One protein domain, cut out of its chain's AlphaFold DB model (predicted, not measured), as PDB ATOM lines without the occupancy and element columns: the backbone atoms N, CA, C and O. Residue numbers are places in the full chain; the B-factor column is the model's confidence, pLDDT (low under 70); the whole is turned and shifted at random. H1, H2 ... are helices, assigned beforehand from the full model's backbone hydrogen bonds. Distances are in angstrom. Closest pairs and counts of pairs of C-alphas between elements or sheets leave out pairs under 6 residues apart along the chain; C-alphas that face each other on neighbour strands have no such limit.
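This is residues 2 to 56 of the 56 residues of an uncharacterized protein of Chitinophagaceae bacterium (UniProt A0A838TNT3). Two helices, H2 and the shorter H1, meet near their ends in an L-shaped corner, and residues 13 to 22 run across the open side of the L as an extended stretch leading into H1. Residues 2 to 12 stick out to one side of this triangular frame, and residues 51 to 56 stand free at the far end of H2. The printed part has 55 residues with two named helices, H1 then H2 along the chain, and no named strand; the class is all helix. The whole is loose, with a radius of gyration of the C-alphas of 13.9 A, and spans 38 by 31 by 23 A.

H2, the longest helix, has residues 36 to 52 and measures 24.9 A from C-alpha 36 at (85.533, 217.528, 209.080) to C-alpha 52 at (77.970, 230.321, 229.044). H1 has residues 23 to 34 and measures 16.4 A; its C-alpha 23 is at (104.350, 217.087, 220.937). Residues 2 to 22 hold no named element.

H2 and H1 touch only at the corner by their tight link, Ser 35. Their closest C-alphas, those of Tyr 32 and Gly 38, are 5.5 A apart. H1 touches H2 with residues 32 to 33 alone, and H2 touches H1 with residues 38 to 42 alone. Their lines are about perpendicular, at 85 degrees, and their centres are 17.2 A apart. In H1 and H2 every O i to N i+4 pair is within hydrogen-bond range.

The two C-alphas farthest apart, those of Ile 24 and Pro 56, are 39.8 A from each other. Without the stretches that stand free, the body has 38 residues and spans 30 by 20 by 11 A. The printed part has no cut and ends at Pro 56, the chain's last residue. The mean pLDDT of the printed part is 84.4; residues 2 to 7 and 55 to 56 are under 70.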
ATOM      1  N   GLU A   2      98.085 240.345 214.216       62.59
ATOM      2  CA  GLU A   2      99.341 240.818 213.606       62.59
ATOM      3  C   GLU A   2      99.349 240.703 212.072       62.59
ATOM      4  O   GLU A   2      99.996 241.497 211.397       62.59
ATOM      5  N   ASN A   3      98.547 239.794 211.503       69.12
ATOM      6  CA  ASN A   3      98.350 239.676 210.057       69.12
ATOM      7  C   ASN A   3      97.118 240.459 209.578       69.12
ATOM      8  O   ASN A   3      96.062 240.441 210.213       69.12
ATOM      9  N   ARG A   4      97.222 241.098 208.402       68.81
ATOM     10  CA  ARG A   4      96.137 241.897 207.788       68.81
ATOM     11  C   ARG A   4      94.830 241.108 207.631       68.81
ATOM     12  O   ARG A   4      93.761 241.671 207.827       68.81
ATOM     13  N   SER A   5      94.918 239.809 207.346       67.69
ATOM     14  CA  SER A   5      93.764 238.916 207.181       67.69
ATOM     15  C   SER A   5      93.088 238.513 208.494       67.69
ATOM     16  O   SER A   5      91.896 238.231 208.494       67.69
ATOM     17  N   THR A   6      93.808 238.500 209.620       67.62
ATOM     18  CA  THR A   6      93.266 238.113 210.937       67.62
ATOM     19  C   THR A   6      92.889 239.319 211.794       67.62
ATOM     20  O   THR A   6      92.230 239.175 212.818       67.62
ATOM     21  N   LYS A   7      93.272 240.531 211.382       68.31
ATOM     22  CA  LYS A   7      92.971 241.773 212.101       68.31
ATOM     23  C   LYS A   7      91.481 242.137 212.095       68.31
ATOM     24  O   LYS A   7      91.019 242.697 213.075       68.31
ATOM     25  N   ALA A   8      90.733 241.795 211.045       73.25
ATOM     26  CA  ALA A   8      89.296 242.090 210.956       73.25
ATOM     27  C   ALA A   8      88.414 241.183 211.839       73.25
ATOM     28  O   ALA A   8      87.267 241.518 212.102       73.25
ATOM     29  N   TYR A   9      88.950 240.049 212.300       71.25
ATOM     30  CA  TYR A   9      88.212 239.046 213.076       71.25
ATOM     31  C   TYR A   9      88.519 239.105 214.577       71.25
ATOM     32  O   TYR A   9      88.180 238.187 215.317       71.25
ATOM     33  N   THR A  10      89.193 240.162 215.033       72.00
ATOM     34  CA  THR A  10      89.387 240.406 216.464       72.00
ATOM     35  C   THR A  10      88.126 241.010 217.085       72.00
ATOM     36  O   THR A  10      87.504 241.850 216.435       72.00
ATOM     37  N   PRO A  11      87.804 240.691 218.348       78.69
ATOM     38  CA  PRO A  11      88.594 239.901 219.295       78.69
ATOM     39  C   PRO A  11      88.499 238.387 219.053       78.69
ATOM     40  O   PRO A  11      87.438 237.853 218.751       78.69
ATOM     41  N   PHE A  12      89.627 237.688 219.209       80.56
ATOM     42  CA  PHE A  12      89.638 236.226 219.209       80.56
ATOM     43  C   PHE A  12      89.339 235.725 220.619       80.56
ATOM     44  O   PHE A  12      90.048 236.085 221.557       80.56
ATOM     45  N   VAL A  13      88.318 234.880 220.752       82.62
ATOM     46  CA  VAL A  13      87.981 234.209 222.011       82.62
ATOM     47  C   VAL A  13      88.556 232.799 221.987       82.62
ATOM     48  O   VAL A  13      88.389 232.062 221.010       82.62
ATOM     49  N   LEU A  14      89.257 232.422 223.056       85.44
ATOM     50  CA  LEU A  14      89.764 231.067 223.221       85.44
ATOM     51  C   LEU A  14      88.612 230.150 223.645       85.44
ATOM     52  O   LEU A  14      88.202 230.161 224.797       85.44
ATOM     53  N   ILE A  15      88.106 229.349 222.709       86.69
ATOM     54  CA  ILE A  15      86.992 228.420 222.961       86.69
ATOM     55  C   ILE A  15      87.447 227.036 223.443       86.69
ATOM     56  O   ILE A  15      86.648 226.280 223.981       86.69
ATOM     57  N   TYR A  16      88.711 226.668 223.213       88.50
ATOM     58  CA  TYR A  16      89.215 225.332 223.517       88.50
ATOM     59  C   TYR A  16      90.728 225.340 223.730       88.50
ATOM     60  O   TYR A  16      91.478 225.839 222.889       88.50
ATOM     61  N   SER A  17      91.172 224.739 224.832       90.00
ATOM     62  CA  SER A  17      92.580 224.480 225.124       90.00
ATOM     63  C   SER A  17      92.723 223.122 225.795       90.00
ATOM     64  O   SER A  17      92.018 222.838 226.762       90.00
ATOM     65  N   GLU A  18      93.662 222.313 225.324       89.31
ATOM     66  CA  GLU A  18      93.963 220.992 225.875       89.31
ATOM     67  C   GLU A  18      95.474 220.891 226.108       89.31
ATOM     68  O   GLU A  18      96.266 221.389 225.301       89.31
ATOM     69  N   LYS A  19      95.878 220.293 227.233       92.75
ATOM     70  CA  LYS A  19      97.289 220.052 227.556       92.75
ATOM     71  C   LYS A  19      97.666 218.635 227.139       92.75
ATOM     72  O   LYS A  19      96.902 217.706 227.370       92.75
ATOM     73  N   PHE A  20      98.857 218.490 226.573       92.00
ATOM     74  CA  PHE A  20      99.433 217.207 226.180       92.00
ATOM     75  C   PHE A  20     100.823 217.068 226.779       92.00
ATOM     76  O   PHE A  20     101.546 218.060 226.887       92.00
ATOM     77  N   GLU A  21     101.203 215.842 227.124       92.75
ATOM     78  CA  GLU A  21     102.542 215.540 227.632       92.75
ATOM     79  C   GLU A  21     103.569 215.527 226.500       92.75
ATOM     80  O   GLU A  21     104.708 215.962 226.678       92.75
ATOM     81  N   THR A  22     103.160 215.103 225.297       95.44
ATOM     82  CA  THR A  22     104.054 215.030 224.143       95.44
ATOM     83  C   THR A  22     103.602 215.890 222.963       95.44
ATOM     84  O   THR A  22     102.421 216.075 222.653       95.44
ATOM     85  N   ARG A  23     104.589 216.369 222.198       92.44
ATOM     86  CA  ARG A  23     104.350 217.087 220.937       92.44
ATOM     87  C   ARG A  23     103.636 216.217 219.891       92.44
ATOM     88  O   ARG A  23     102.942 216.750 219.023       92.44
ATOM     89  N   ILE A  24     103.840 214.899 219.926       95.06
ATOM     90  CA  ILE A  24     103.259 213.965 218.952       95.06
ATOM     91  C   ILE A  24     101.746 213.870 219.160       95.06
ATOM     92  O   ILE A  24     100.995 214.016 218.195       95.06
ATOM     93  N   GLU A  25     101.299 213.709 220.404       92.06
ATOM     94  CA  GLU A  25      99.876 213.675 220.758       92.06
ATOM     95  C   GLU A  25      99.185 214.988 220.399       92.06
ATOM     96  O   GLU A  25      98.161 214.976 219.712       92.06
ATOM     97  N   SER A  26      99.814 216.120 220.741       92.44
ATOM     98  CA  SER A  26      99.317 217.450 220.380       92.44
ATOM     99  C   SER A  26      99.112 217.597 218.867       92.44
ATOM    100  O   SER A  26      98.042 218.016 218.424       92.44
ATOM    101  N   ARG A  27     100.078 217.169 218.040       93.31
ATOM    102  CA  ARG A  27      99.944 217.214 216.571       93.31
ATOM    103  C   ARG A  27      98.865 216.273 216.042       93.31
ATOM    104  O   ARG A  27      98.194 216.617 215.069       93.31
ATOM    105  N   THR A  28      98.714 215.087 216.627       94.38
ATOM    106  CA  THR A  28      97.672 214.130 216.227       94.38
ATOM    107  C   THR A  28      96.289 214.702 216.513       94.38
ATOM    108  O   THR A  28      95.432 214.698 215.624       94.38
ATOM    109  N   LYS A  29      96.094 215.293 217.697       91.88
ATOM    110  CA  LYS A  29      94.845 215.973 218.037       91.88
ATOM    111  C   LYS A  29      94.607 217.195 217.158       91.88
ATOM    112  O   LYS A  29      93.507 217.356 216.646       91.88
ATOM    113  N   GLU A  30      95.620 218.018 216.903       92.81
ATOM    114  CA  GLU A  30      95.499 219.184 216.019       92.81
ATOM    115  C   GLU A  30      95.024 218.780 214.614       92.81
ATOM    116  O   GLU A  30      94.113 219.395 214.057       92.81
ATOM    117  N   LYS A  31      95.596 217.710 214.045       93.62
ATOM    118  CA  LYS A  31      95.154 217.161 212.754       93.62
ATOM    119  C   LYS A  31      93.709 216.677 212.809       93.62
ATOM    120  O   LYS A  31      92.940 216.984 211.900       93.62
ATOM    121  N   TYR A  32      93.336 215.960 213.868       93.25
ATOM    122  CA  TYR A  32      91.960 215.521 214.081       93.25
ATOM    123  C   TYR A  32      90.996 216.712 214.163       93.25
ATOM    124  O   TYR A  32      89.997 216.728 213.452       93.25
ATOM    125  N   LEU A  33      91.320 217.753 214.933       91.75
ATOM    126  CA  LEU A  33      90.500 218.963 215.080       91.75
ATOM    127  C   LEU A  33      90.351 219.748 213.766       91.75
ATOM    128  O   LEU A  33      89.339 220.408 213.547       91.75
ATOM    129  N   LYS A  34      91.330 219.645 212.858       90.25
ATOM    130  CA  LYS A  34      91.269 220.229 211.508       90.25
ATOM    131  C   LYS A  34      90.463 219.391 210.505       90.25
ATOM    132  O   LYS A  34      90.151 219.901 209.426       90.25
ATOM    133  N   SER A  35      90.126 218.142 210.833       93.88
ATOM    134  CA  SER A  35      89.268 217.280 210.006       93.88
ATOM    135  C   SER A  35      87.804 217.744 210.017       93.88
ATOM    136  O   SER A  35      87.425 218.603 210.813       93.88
ATOM    137  N   GLY A  36      86.963 217.187 209.137       91.94
ATOM    138  CA  GLY A  36      85.533 217.528 209.080       91.94
ATOM    139  C   GLY A  36      84.821 217.317 210.421       91.94
ATOM    140  O   GLY A  36      84.240 218.255 210.958       91.94
ATOM    141  N   ILE A  37      84.979 216.128 211.006       91.50
ATOM    142  CA  ILE A  37      84.375 215.755 212.297       91.50
ATOM    143  C   ILE A  37      84.945 216.618 213.435       91.50
ATOM    144  O   ILE A  37      84.210 217.123 214.280       91.50
ATOM    145  N   GLY A  38      86.260 216.859 213.431       91.25
ATOM    146  CA  GLY A  38      86.900 217.714 214.433       91.25
ATOM    147  C   GLY A  38      86.410 219.165 214.403       91.25
ATOM    148  O   GLY A  38      86.262 219.790 215.451       91.25
ATOM    149  N   LYS A  39      86.082 219.695 213.221       90.00
ATOM    150  CA  LYS A  39      85.480 221.029 213.088       90.00
ATOM    151  C   LYS A  39      84.064 221.083 213.650       90.00
ATOM    152  O   LYS A  39      83.701 222.105 214.223       90.00
ATOM    153  N   GLU A  40      83.267 220.028 213.496       93.12
ATOM    154  CA  GLU A  40      81.933 219.960 214.111       93.12
ATOM    155  C   GLU A  40      82.022 219.952 215.635       93.12
ATOM    156  O   GLU A  40      81.320 220.714 216.296       93.12
ATOM    157  N   PHE A  41      82.970 219.195 216.187       91.50
ATOM    158  CA  PHE A  41      83.273 219.232 217.614       91.50
ATOM    159  C   PHE A  41      83.622 220.652 218.098       91.50
ATOM    160  O   PHE A  41      83.042 221.134 219.070       91.50
ATOM    161  N   LEU A  42      84.494 221.370 217.378       90.75
ATOM    162  CA  LEU A  42      84.833 222.760 217.708       90.75
ATOM    163  C   LEU A  42      83.640 223.720 217.578       90.75
ATOM    164  O   LEU A  42      83.520 224.645 218.378       90.75
ATOM    165  N   LYS A  43      82.746 223.514 216.601       89.25
ATOM    166  CA  LYS A  43      81.511 224.307 216.465       89.25
ATOM    167  C   LYS A  43      80.584 224.109 217.661       89.25
ATOM    168  O   LYS A  43      80.058 225.095 218.170       89.25
ATOM    169  N   ASN A  44      80.430 222.870 218.124       91.00
ATOM    170  CA  ASN A  44      79.628 222.562 219.308       91.00
ATOM    171  C   ASN A  44      80.197 223.254 220.551       91.00
ATOM    172  O   ASN A  44      79.456 223.906 221.281       91.00
ATOM    173  N   ILE A  45      81.520 223.207 220.748       89.00
ATOM    174  CA  ILE A  45      82.174 223.922 221.853       89.00
ATOM    175  C   ILE A  45      81.962 225.434 221.735       89.00
ATOM    176  O   ILE A  45      81.603 226.079 222.714       89.00
ATOM    177  N   ALA A  46      82.128 226.006 220.539       86.88
ATOM    178  CA  ALA A  46      81.894 227.429 220.316       86.88
ATOM    179  C   ALA A  46      80.442 227.840 220.617       86.88
ATOM    180  O   ALA A  46      80.203 228.949 221.090       86.88
ATOM    181  N   GLN A  47      79.469 226.968 220.343       87.56
ATOM    182  CA  GLN A  47      78.066 227.212 220.669       87.56
ATOM    183  C   GLN A  47      77.823 227.182 222.179       87.56
ATOM    184  O   GLN A  47      77.147 228.069 222.689       87.56
ATOM    185  N   VAL A  48      78.404 226.218 222.895       84.62
ATOM    186  CA  VAL A  48      78.321 226.158 224.362       84.62
ATOM    187  C   VAL A  48      78.990 227.375 224.998       84.62
ATOM    188  O   VAL A  48      78.387 227.997 225.864       84.62
ATOM    189  N   ALA A  49      80.178 227.773 224.533       82.38
ATOM    190  CA  ALA A  49      80.881 228.953 225.042       82.38
ATOM    191  C   ALA A  49      80.018 230.224 224.936       82.38
ATOM    192  O   ALA A  49      79.859 230.941 225.917       82.38
ATOM    193  N   LYS A  50      79.347 230.433 223.793       80.88
ATOM    194  CA  LYS A  50      78.401 231.548 223.611       80.88
ATOM    195  C   LYS A  50      77.226 231.527 224.589       80.88
ATOM    196  O   LYS A  50      76.708 232.586 224.916       80.88
ATOM    197  N   LEU A  51      76.764 230.342 224.991       78.81
ATOM    198  CA  LEU A  51      75.670 230.200 225.955       78.81
ATOM    199  C   LEU A  51      76.143 230.475 227.385       78.81
ATOM    200  O   LEU A  51      75.409 231.091 228.148       78.81
ATOM    201  N   VAL A  52      77.360 230.047 227.734       77.25
ATOM    202  CA  VAL A  52      77.970 230.321 229.044       77.25
ATOM    203  C   VAL A  52      78.226 231.815 229.223       77.25
ATOM    204  O   VAL A  52      77.863 232.363 230.256       77.25
ATOM    205  N   ASP A  53      78.755 232.488 228.200       74.25
ATOM    206  CA  ASP A  53      78.985 233.940 228.228       74.25
ATOM    207  C   ASP A  53      77.676 234.758 228.300       74.25
ATOM    208  O   ASP A  53      77.703 235.947 228.610       74.25
ATOM    209  N   ALA A  54      76.529 234.142 227.992       74.00
ATOM    210  CA  ALA A  54      75.207 234.769 228.021       74.00
ATOM    211  C   ALA A  54      74.435 234.532 229.337       74.00
ATOM    212  O   ALA A  54      73.304 235.008 229.466       74.00
ATOM    213  N   LEU A  55      75.009 233.794 230.294       64.56
ATOM    214  CA  LEU A  55      74.453 233.635 231.640       64.56
ATOM    215  C   LEU A  55      74.883 234.821 232.532       64.56
ATOM    216  O   LEU A  55      76.052 235.202 232.482       64.56
ATOM    217  N   PRO A  56      73.952 235.420 233.304       61.03
ATOM    218  CA  PRO A  56      74.219 236.579 234.158       61.03
ATOM    219  C   PRO A  56      75.115 236.265 235.361       61.03
ATOM    220  O   PRO A  56      75.055 235.122 235.875       61.03
TER     221      PRO A  56